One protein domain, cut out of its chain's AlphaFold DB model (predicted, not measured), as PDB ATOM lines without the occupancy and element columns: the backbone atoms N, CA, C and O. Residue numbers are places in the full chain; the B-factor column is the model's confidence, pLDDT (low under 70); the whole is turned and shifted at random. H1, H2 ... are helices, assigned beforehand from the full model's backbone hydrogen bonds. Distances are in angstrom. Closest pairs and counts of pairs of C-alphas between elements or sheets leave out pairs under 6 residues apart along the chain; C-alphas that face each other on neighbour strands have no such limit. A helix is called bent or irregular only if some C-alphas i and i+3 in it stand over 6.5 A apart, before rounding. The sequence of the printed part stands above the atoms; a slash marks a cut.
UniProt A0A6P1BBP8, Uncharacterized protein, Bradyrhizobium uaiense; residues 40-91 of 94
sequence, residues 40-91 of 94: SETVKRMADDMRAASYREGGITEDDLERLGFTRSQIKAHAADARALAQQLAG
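What this domain is: This is residues 40 to 91 of the 94 residues of an uncharacterized protein of Bradyrhizobium uaiense (UniProt A0A6P1BBP8). Two longer helices, H1 and H3, pack on each other near their middles and cross as a skewed X, and the short helix H2 sits across the beginning of H3, which has a kink partway along. The link from H1 to H2 swings out in a loop at the far end of H1 and comes back to H2. The printed part has 52 residues with three named helices, in the order H1, H2, H3, and no named strand; its class is all helix. It is compact, with a radius of gyration of the C-alphas of 9.8 A. Its C-alphas span 27 by 23 by 14 A along the three main axes.

Where its parts are: Find C-alpha 40 at (20.699, 39.861, 27.782), where the printed part begins. From there H1 takes residues 40 to 53, 14 residues from Ser 40 to Ala 53, and its first and last C-alphas are 19.8 A apart. Look along it and you will find z falling from 27.782 to 11.432 at C-alpha 53. Residues 54 to 61 then lead to H2, residues 62 to 67, a helix of 6 residues that begins at C-alpha 62, printed at (22.956, 22.907, 20.260). After residues 68 to 71 comes H3, residues 72 to 90, the longest helix with 19 residues; its first and last C-alphas are 24.4 A apart. Find its beginning at C-alpha 72, at (22.772, 23.402, 28.127), and its last C-alpha, that of Ala 90, at (19.518, 38.781, 9.525). On the way, look near residue 79, where H3 has a kink of 56 degrees. H3 is irregular there: C-alphas 77 and 80 are 7.5 A apart, against about 5 A in a regular helix, and its line is a rough one. Only Gly 91 is printed after it.

How they stand to each other: Start with H1 and turn to H3. These two touch, with 24 pairs of C-alphas within 8 A, and their centres are 6.9 A apart. Their closest C-alphas are those of Ala 47 and Ala 82, 4.3 A apart. H1 and H3 run the same way at a steep tilt of 64 degrees. Next compare H1 with H2: they are close but not clearly touching, with 1 pair of C-alphas within 8 A, those of Met 46 and Leu 65, 7.6 A apart. The lines of H1 and H2 are about perpendicular, at 80 degrees. Go on to H2 and H3, which touch with 4 pairs of C-alphas within 8 A; H3 touches H2 with residues 72 to 75 alone. The closest C-alphas of H2 and H3 are those of Glu 66 and Arg 72, 6.9 A apart. The lines of H2 and H3 are about perpendicular, at 77 degrees. In the N and O atoms you will find every O i to N i+4 pair within hydrogen-bond range in H1 and H2, and 13 of 15 such pairs in H3.

The domain as a whole: The two C-alphas farthest apart are those of Ser 73 and Gly 91, at 27.7 A, while the first and last printed C-alphas, those of Ser 40 and Gly 91, are 20.0 A apart. The printed residues run from 40 to 91 without a gap, in a full chain of 94 residues. The link from H2 to H3 is tight, with 4 residues, and the link from H1 to H2 is short, with 8 residues; no link is long. Read the B-factor column for the confidence of this predicted model: the mean pLDDT of the printed part is 78.2, and the residues under 70 are residue 40, residue 55, residues 57 to 58 and residue 91.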
ATOM      1  N   SER A  40      20.728  39.051  29.000       68.94
ATOM      2  CA  SER A  40      20.699  39.861  27.782       68.94
ATOM      3  C   SER A  40      21.994  39.833  26.952       68.94
ATOM      4  O   SER A  40      21.924  39.879  25.725       68.94
ATOM      5  N   GLU A  41      23.173  39.739  27.565       75.75
ATOM      6  CA  GLU A  41      24.435  39.550  26.836       75.75
ATOM      7  C   GLU A  41      24.591  38.124  26.307       75.75
ATOM      8  O   GLU A  41      25.089  37.939  25.198       75.75
ATOM      9  N   THR A  42      24.122  37.128  27.064       75.62
ATOM     10  CA  THR A  42      24.102  35.726  26.620       75.62
ATOM     11  C   THR A  42      23.249  35.577  25.362       75.62
ATOM     12  O   THR A  42      23.724  35.024  24.374       75.62
ATOM     13  N   VAL A  43      22.040  36.153  25.356       79.31
ATOM     14  CA  VAL A  43      21.151  36.174  24.180       79.31
ATOM     15  C   VAL A  43      21.809  36.881  22.995       79.31
ATOM     16  O   VAL A  43      21.788  36.349  21.892       79.31
ATOM     17  N   LYS A  44      22.432  38.051  23.203       81.06
ATOM     18  CA  LYS A  44      23.101  38.797  22.121       81.06
ATOM     19  C   LYS A  44      24.244  38.012  21.489       81.06
ATOM     20  O   LYS A  44      24.326  37.955  20.269       81.06
ATOM     21  N   ARG A  45      25.112  37.407  22.305       81.00
ATOM     22  CA  ARG A  45      26.219  36.580  21.809       81.00
ATOM     23  C   ARG A  45      25.716  35.333  21.101       81.00
ATOM     24  O   ARG A  45      26.141  35.073  19.990       81.00
ATOM     25  N   MET A  46      24.765  34.622  21.703       83.06
ATOM     26  CA  MET A  46      24.174  33.430  21.096       83.06
ATOM     27  C   MET A  46      23.485  33.757  19.767       83.06
ATOM     28  O   MET A  46      23.594  32.991  18.818       83.06
ATOM     29  N   ALA A  47      22.824  34.912  19.665       85.12
ATOM     30  CA  ALA A  47      22.216  35.374  18.426       85.12
ATOM     31  C   ALA A  47      23.253  35.763  17.364       85.12
ATOM     32  O   ALA A  47      23.038  35.504  16.183       85.12
ATOM     33  N   ASP A  48      24.369  36.371  17.769       84.12
ATOM     34  CA  ASP A  48      25.485  36.686  16.876       84.12
ATOM     35  C   ASP A  48      26.148  35.407  16.348       84.12
ATOM     36  O   ASP A  48      26.307  35.270  15.140       84.12
ATOM     37  N   ASP A  49      26.404  34.420  17.215       82.62
ATOM     38  CA  ASP A  49      26.907  33.094  16.834       82.62
ATOM     39  C   ASP A  49      25.918  32.362  15.900       82.62
ATOM     40  O   ASP A  49      26.314  31.817  14.865       82.62
ATOM     41  N   MET A  50      24.614  32.407  16.203       82.56
ATOM     42  CA  MET A  50      23.550  31.861  15.347       82.56
ATOM     43  C   MET A  50      23.484  32.547  13.982       82.56
ATOM     44  O   MET A  50      23.286  31.880  12.967       82.56
ATOM     45  N   ARG A  51      23.661  33.868  13.939       82.19
ATOM     46  CA  ARG A  51      23.696  34.645  12.698       82.19
ATOM     47  C   ARG A  51      24.975  34.377  11.909       82.19
ATOM     48  O   ARG A  51      24.917  34.190  10.703       82.19
ATOM     49  N   ALA A  52      26.132  34.313  12.558       80.81
ATOM     50  CA  ALA A  52      27.395  33.978  11.904       80.81
ATOM     51  C   ALA A  52      27.338  32.580  11.271       80.81
ATOM     52  O   ALA A  52      27.827  32.362  10.161       80.81
ATOM     53  N   ALA A  53      26.684  31.640  11.947       76.62
ATOM     54  CA  ALA A  53      26.452  30.302  11.432       76.62
ATOM     55  C   ALA A  53      25.300  30.205  10.424       76.62
ATOM     56  O   ALA A  53      25.228  29.203   9.716       76.62
ATOM     57  N   SER A  54      24.440  31.223  10.282       72.56
ATOM     58  CA  SER A  54      23.395  31.221   9.247       72.56
ATOM     59  C   SER A  54      23.972  31.234   7.828       72.56
ATOM     60  O   SER A  54      23.268  30.911   6.880       72.56
ATOM     61  N   TYR A  55      25.250  31.597   7.678       68.56
ATOM     62  CA  TYR A  55      25.995  31.532   6.419       68.56
ATOM     63  C   TYR A  55      26.622  30.153   6.142       68.56
ATOM     64  O   TYR A  55      27.179  29.948   5.065       68.56
ATOM     65  N   ARG A  56      26.571  29.211   7.094       72.75
ATOM     66  CA  ARG A  56      27.053  27.834   6.910       72.75
ATOM     67  C   ARG A  56      25.903  26.943   6.439       72.75
ATOM     68  O   ARG A  56      24.812  26.999   7.004       72.75
ATOM     69  N   GLU A  57      26.157  26.084   5.451       54.56
ATOM     70  CA  GLU A  57      25.226  24.996   5.124       54.56
ATOM     71  C   GLU A  57      25.023  24.116   6.364       54.56
ATOM     72  O   GLU A  57      25.976  23.541   6.888       54.56
ATOM     73  N   GLY A  58      23.784  24.057   6.859       66.31
ATOM     74  CA  GLY A  58      23.406  23.302   8.058       66.31
ATOM     75  C   GLY A  58      23.142  24.138   9.317       66.31
ATOM     76  O   GLY A  58      22.549  23.614  10.258       66.31
ATOM     77  N   GLY A  59      23.483  25.433   9.332       75.44
ATOM     78  CA  GLY A  59      23.243  26.314  10.484       75.44
ATOM     79  C   GLY A  59      24.089  25.972  11.722       75.44
ATOM     80  O   GLY A  59      25.126  25.322  11.617       75.44
ATOM     81  N   ILE A  60      23.661  26.446  12.900       80.88
ATOM     82  CA  ILE A  60      24.272  26.101  14.196       80.88
ATOM     83  C   ILE A  60      23.376  25.140  14.971       80.88
ATOM     84  O   ILE A  60      22.159  25.334  15.028       80.88
ATOM     85  N   THR A  61      23.973  24.122  15.586       82.88
ATOM     86  CA  THR A  61      23.260  23.174  16.450       82.88
ATOM     87  C   THR A  61      23.484  23.475  17.932       82.88
ATOM     88  O   THR A  61      24.336  24.283  18.301       82.88
ATOM     89  N   GLU A  62      22.725  22.817  18.812       80.88
ATOM     90  CA  GLU A  62      22.956  22.907  20.260       80.88
ATOM     91  C   GLU A  62      24.369  22.427  20.640       80.88
ATOM     92  O   GLU A  62      25.008  23.069  21.467       80.88
ATOM     93  N   ASP A  63      24.900  21.383  19.987       80.50
ATOM     94  CA  ASP A  63      26.269  20.884  20.221       80.50
ATOM     95  C   ASP A  63      27.326  21.932  19.838       80.50
ATOM     96  O   ASP A  63      28.312  22.121  20.549       80.50
ATOM     97  N   ASP A  64      27.099  22.681  18.755       81.31
ATOM     98  CA  ASP A  64      27.970  23.796  18.375       81.31
ATOM     99  C   ASP A  64      27.937  24.921  19.418       81.31
ATOM    100  O   ASP A  64      28.981  25.479  19.755       81.31
ATOM    101  N   LEU A  65      26.764  25.233  19.981       81.44
ATOM    102  CA  LEU A  65      26.645  26.200  21.076       81.44
ATOM    103  C   LEU A  65      27.359  25.705  22.346       81.44
ATOM    104  O   LEU A  65      28.039  26.489  23.010       81.44
ATOM    105  N   GLU A  66      27.277  24.408  22.656       83.12
ATOM    106  CA  GLU A  66      28.042  23.802  23.754       83.12
ATOM    107  C   GLU A  66      29.558  23.939  23.516       83.12
ATOM    108  O   GLU A  66      30.294  24.348  24.419       83.12
ATOM    109  N   ARG A  67      30.034  23.712  22.282       80.44
ATOM    110  CA  ARG A  67      31.448  23.910  21.891       80.44
ATOM    111  C   ARG A  67      31.903  25.368  21.959       80.44
ATOM    112  O   ARG A  67      33.073  25.624  22.239       80.44
ATOM    113  N   LEU A  68      31.001  26.324  21.738       78.38
ATOM    114  CA  LEU A  68      31.254  27.764  21.908       78.38
ATOM    115  C   LEU A  68      31.294  28.199  23.386       78.38
ATOM    116  O   LEU A  68      31.644  29.345  23.697       78.38
ATOM    117  N   GLY A  69      30.982  27.274  24.298       77.50
ATOM    118  CA  GLY A  69      31.053  27.466  25.740       77.50
ATOM    119  C   GLY A  69      29.745  27.932  26.372       77.50
ATOM    120  O   GLY A  69      29.784  28.467  27.482       77.50
ATOM    121  N   PHE A  70      28.607  27.767  25.692       79.94
ATOM    122  CA  PHE A  70      27.294  27.921  26.319       79.94
ATOM    123  C   PHE A  70      26.923  26.647  27.076       79.94
ATOM    124  O   PHE A  70      27.150  25.536  26.605       79.94
ATOM    125  N   THR A  71      26.318  26.785  28.252       82.12
ATOM    126  CA  THR A  71      25.803  25.618  28.978       82.12
ATOM    127  C   THR A  71      24.460  25.180  28.401       82.12
ATOM    128  O   THR A  71      23.688  26.005  27.908       82.12
ATOM    129  N   ARG A  72      24.105  23.896  28.532       80.12
ATOM    130  CA  ARG A  72      22.772  23.402  28.127       80.12
ATOM    131  C   ARG A  72      21.625  24.180  28.753       80.12
ATOM    132  O   ARG A  72      20.614  24.402  28.096       80.12
ATOM    133  N   SER A  73      21.777  24.607  30.004       75.06
ATOM    134  CA  SER A  73      20.772  25.418  30.693       75.06
ATOM    135  C   SER A  73      20.604  26.785  30.029       75.06
ATOM    136  O   SER A  73      19.476  27.222  29.829       75.06
ATOM    137  N   GLN A  74      21.701  27.430  29.615       76.94
ATOM    138  CA  GLN A  74      21.656  28.694  28.872       76.94
ATOM    139  C   GLN A  74      21.067  28.513  27.474       76.94
ATOM    140  O   GLN A  74      20.250  29.325  27.055       76.94
ATOM    141  N   ILE A  75      21.440  27.443  26.770       81.94
ATOM    142  CA  ILE A  75      20.893  27.118  25.450       81.94
ATOM    143  C   ILE A  75      19.383  26.902  25.566       81.94
ATOM    144  O   ILE A  75      18.617  27.577  24.894       81.94
ATOM    145  N   LYS A  76      18.913  26.064  26.492       82.88
ATOM    146  CA  LYS A  76      17.470  25.852  26.683       82.88
ATOM    147  C   LYS A  76      16.719  27.114  27.109       82.88
ATOM    148  O   LYS A  76      15.594  27.314  26.665       82.88
ATOM    149  N   ALA A  77      17.321  27.948  27.955       78.81
ATOM    150  CA  ALA A  77      16.685  29.166  28.451       78.81
ATOM    151  C   ALA A  77      16.660  30.305  27.420       78.81
ATOM    152  O   ALA A  77      15.762  31.139  27.476       78.81
ATOM    153  N   HIS A  78      17.643  30.370  26.515       81.44
ATOM    154  CA  HIS A  78      17.881  31.552  25.682       81.44
ATOM    155  C   HIS A  78      17.964  31.274  24.180       81.44
ATOM    156  O   HIS A  78      17.967  32.229  23.411       81.44
ATOM    157  N   ALA A  79      17.995  30.017  23.721       79.38
ATOM    158  CA  ALA A  79      18.096  29.705  22.293       79.38
ATOM    159  C   ALA A  79      16.891  30.211  21.497       79.38
ATOM    160  O   ALA A  79      17.061  30.644  20.362       79.38
ATOM    161  N   ALA A  80      15.685  30.194  22.074       79.94
ATOM    162  CA  ALA A  80      14.494  30.721  21.411       79.94
ATOM    163  C   ALA A  80      14.595  32.243  21.197       79.94
ATOM    164  O   ALA A  80      14.446  32.713  20.066       79.94
ATOM    165  N   ASP A  81      14.926  32.995  22.251       80.38
ATOM    166  CA  ASP A  81      15.151  34.444  22.188       80.38
ATOM    167  C   ASP A  81      16.321  34.804  21.268       80.38
ATOM    168  O   ASP A  81      16.213  35.708  20.440       80.38
ATOM    169  N   ALA A  82      17.428  34.067  21.363       83.94
ATOM    170  CA  ALA A  82      18.602  34.264  20.526       83.94
ATOM    171  C   ALA A  82      18.291  33.999  19.051       83.94
ATOM    172  O   ALA A  82      18.701  34.775  18.193       83.94
ATOM    173  N   ARG A  83      17.504  32.963  18.740       80.62
ATOM    174  CA  ARG A  83      17.079  32.662  17.370       80.62
ATOM    175  C   ARG A  83      16.142  33.737  16.829       80.62
ATOM    176  O   ARG A  83      16.248  34.096  15.658       80.62
ATOM    177  N   ALA A  84      15.216  34.247  17.642       81.88
ATOM    178  CA  ALA A  84      14.343  35.353  17.250       81.88
ATOM    179  C   ALA A  84      15.157  36.624  16.960       81.88
ATOM    180  O   ALA A  84      14.965  37.257  15.921       81.88
ATOM    181  N   LEU A  85      16.125  36.943  17.823       81.62
ATOM    182  CA  LEU A  85      17.022  38.083  17.647       81.62
ATOM    183  C   LEU A  85      17.938  37.904  16.425       81.62
ATOM    184  O   LEU A  85      18.101  38.833  15.644       81.62
ATOM    185  N   ALA A  86      18.481  36.706  16.203       83.12
ATOM    186  CA  ALA A  86      19.295  36.387  15.032       83.12
ATOM    187  C   ALA A  86      18.506  36.558  13.726       83.12
ATOM    188  O   ALA A  86      19.021  37.147  12.781       83.12
ATOM    189  N   GLN A  87      17.242  36.116  13.686       77.75
ATOM    190  CA  GLN A  87      16.348  36.323  12.538       77.75
ATOM    191  C   GLN A  87      16.041  37.809  12.311       77.75
ATOM    192  O   GLN A  87      16.073  38.274  11.177       77.75
ATOM    193  N   GLN A  88      15.798  38.576  13.380       79.50
ATOM    194  CA  GLN A  88      15.624  40.028  13.277       79.50
ATOM    195  C   GLN A  88      16.885  40.723  12.740       79.50
ATOM    196  O   GLN A  88      16.781  41.618  11.905       79.50
ATOM    197  N   LEU A  89      18.073  40.303  13.186       74.25
ATOM    198  CA  LEU A  89      19.364  40.855  12.754       74.25
ATOM    199  C   LEU A  89      19.779  40.416  11.345       74.25
ATOM    200  O   LEU A  89      20.513  41.141  10.672       74.25
ATOM    201  N   ALA A  90      19.347  39.237  10.901       71.38
ATOM    202  CA  ALA A  90      19.518  38.781   9.525       71.38
ATOM    203  C   ALA A  90      18.651  39.590   8.538       71.38
ATOM    204  O   ALA A  90      18.965  39.624   7.351       71.38
ATOM    205  N   GLY A  91      17.636  40.305   9.042       58.22
ATOM    206  CA  GLY A  91      16.687  41.088   8.256       58.22
ATOM    207  C   GLY A  91      15.631  40.205   7.578       58.22
ATOM    208  O   GLY A  91      15.829  38.993   7.451       58.22
TER     209      GLY A  91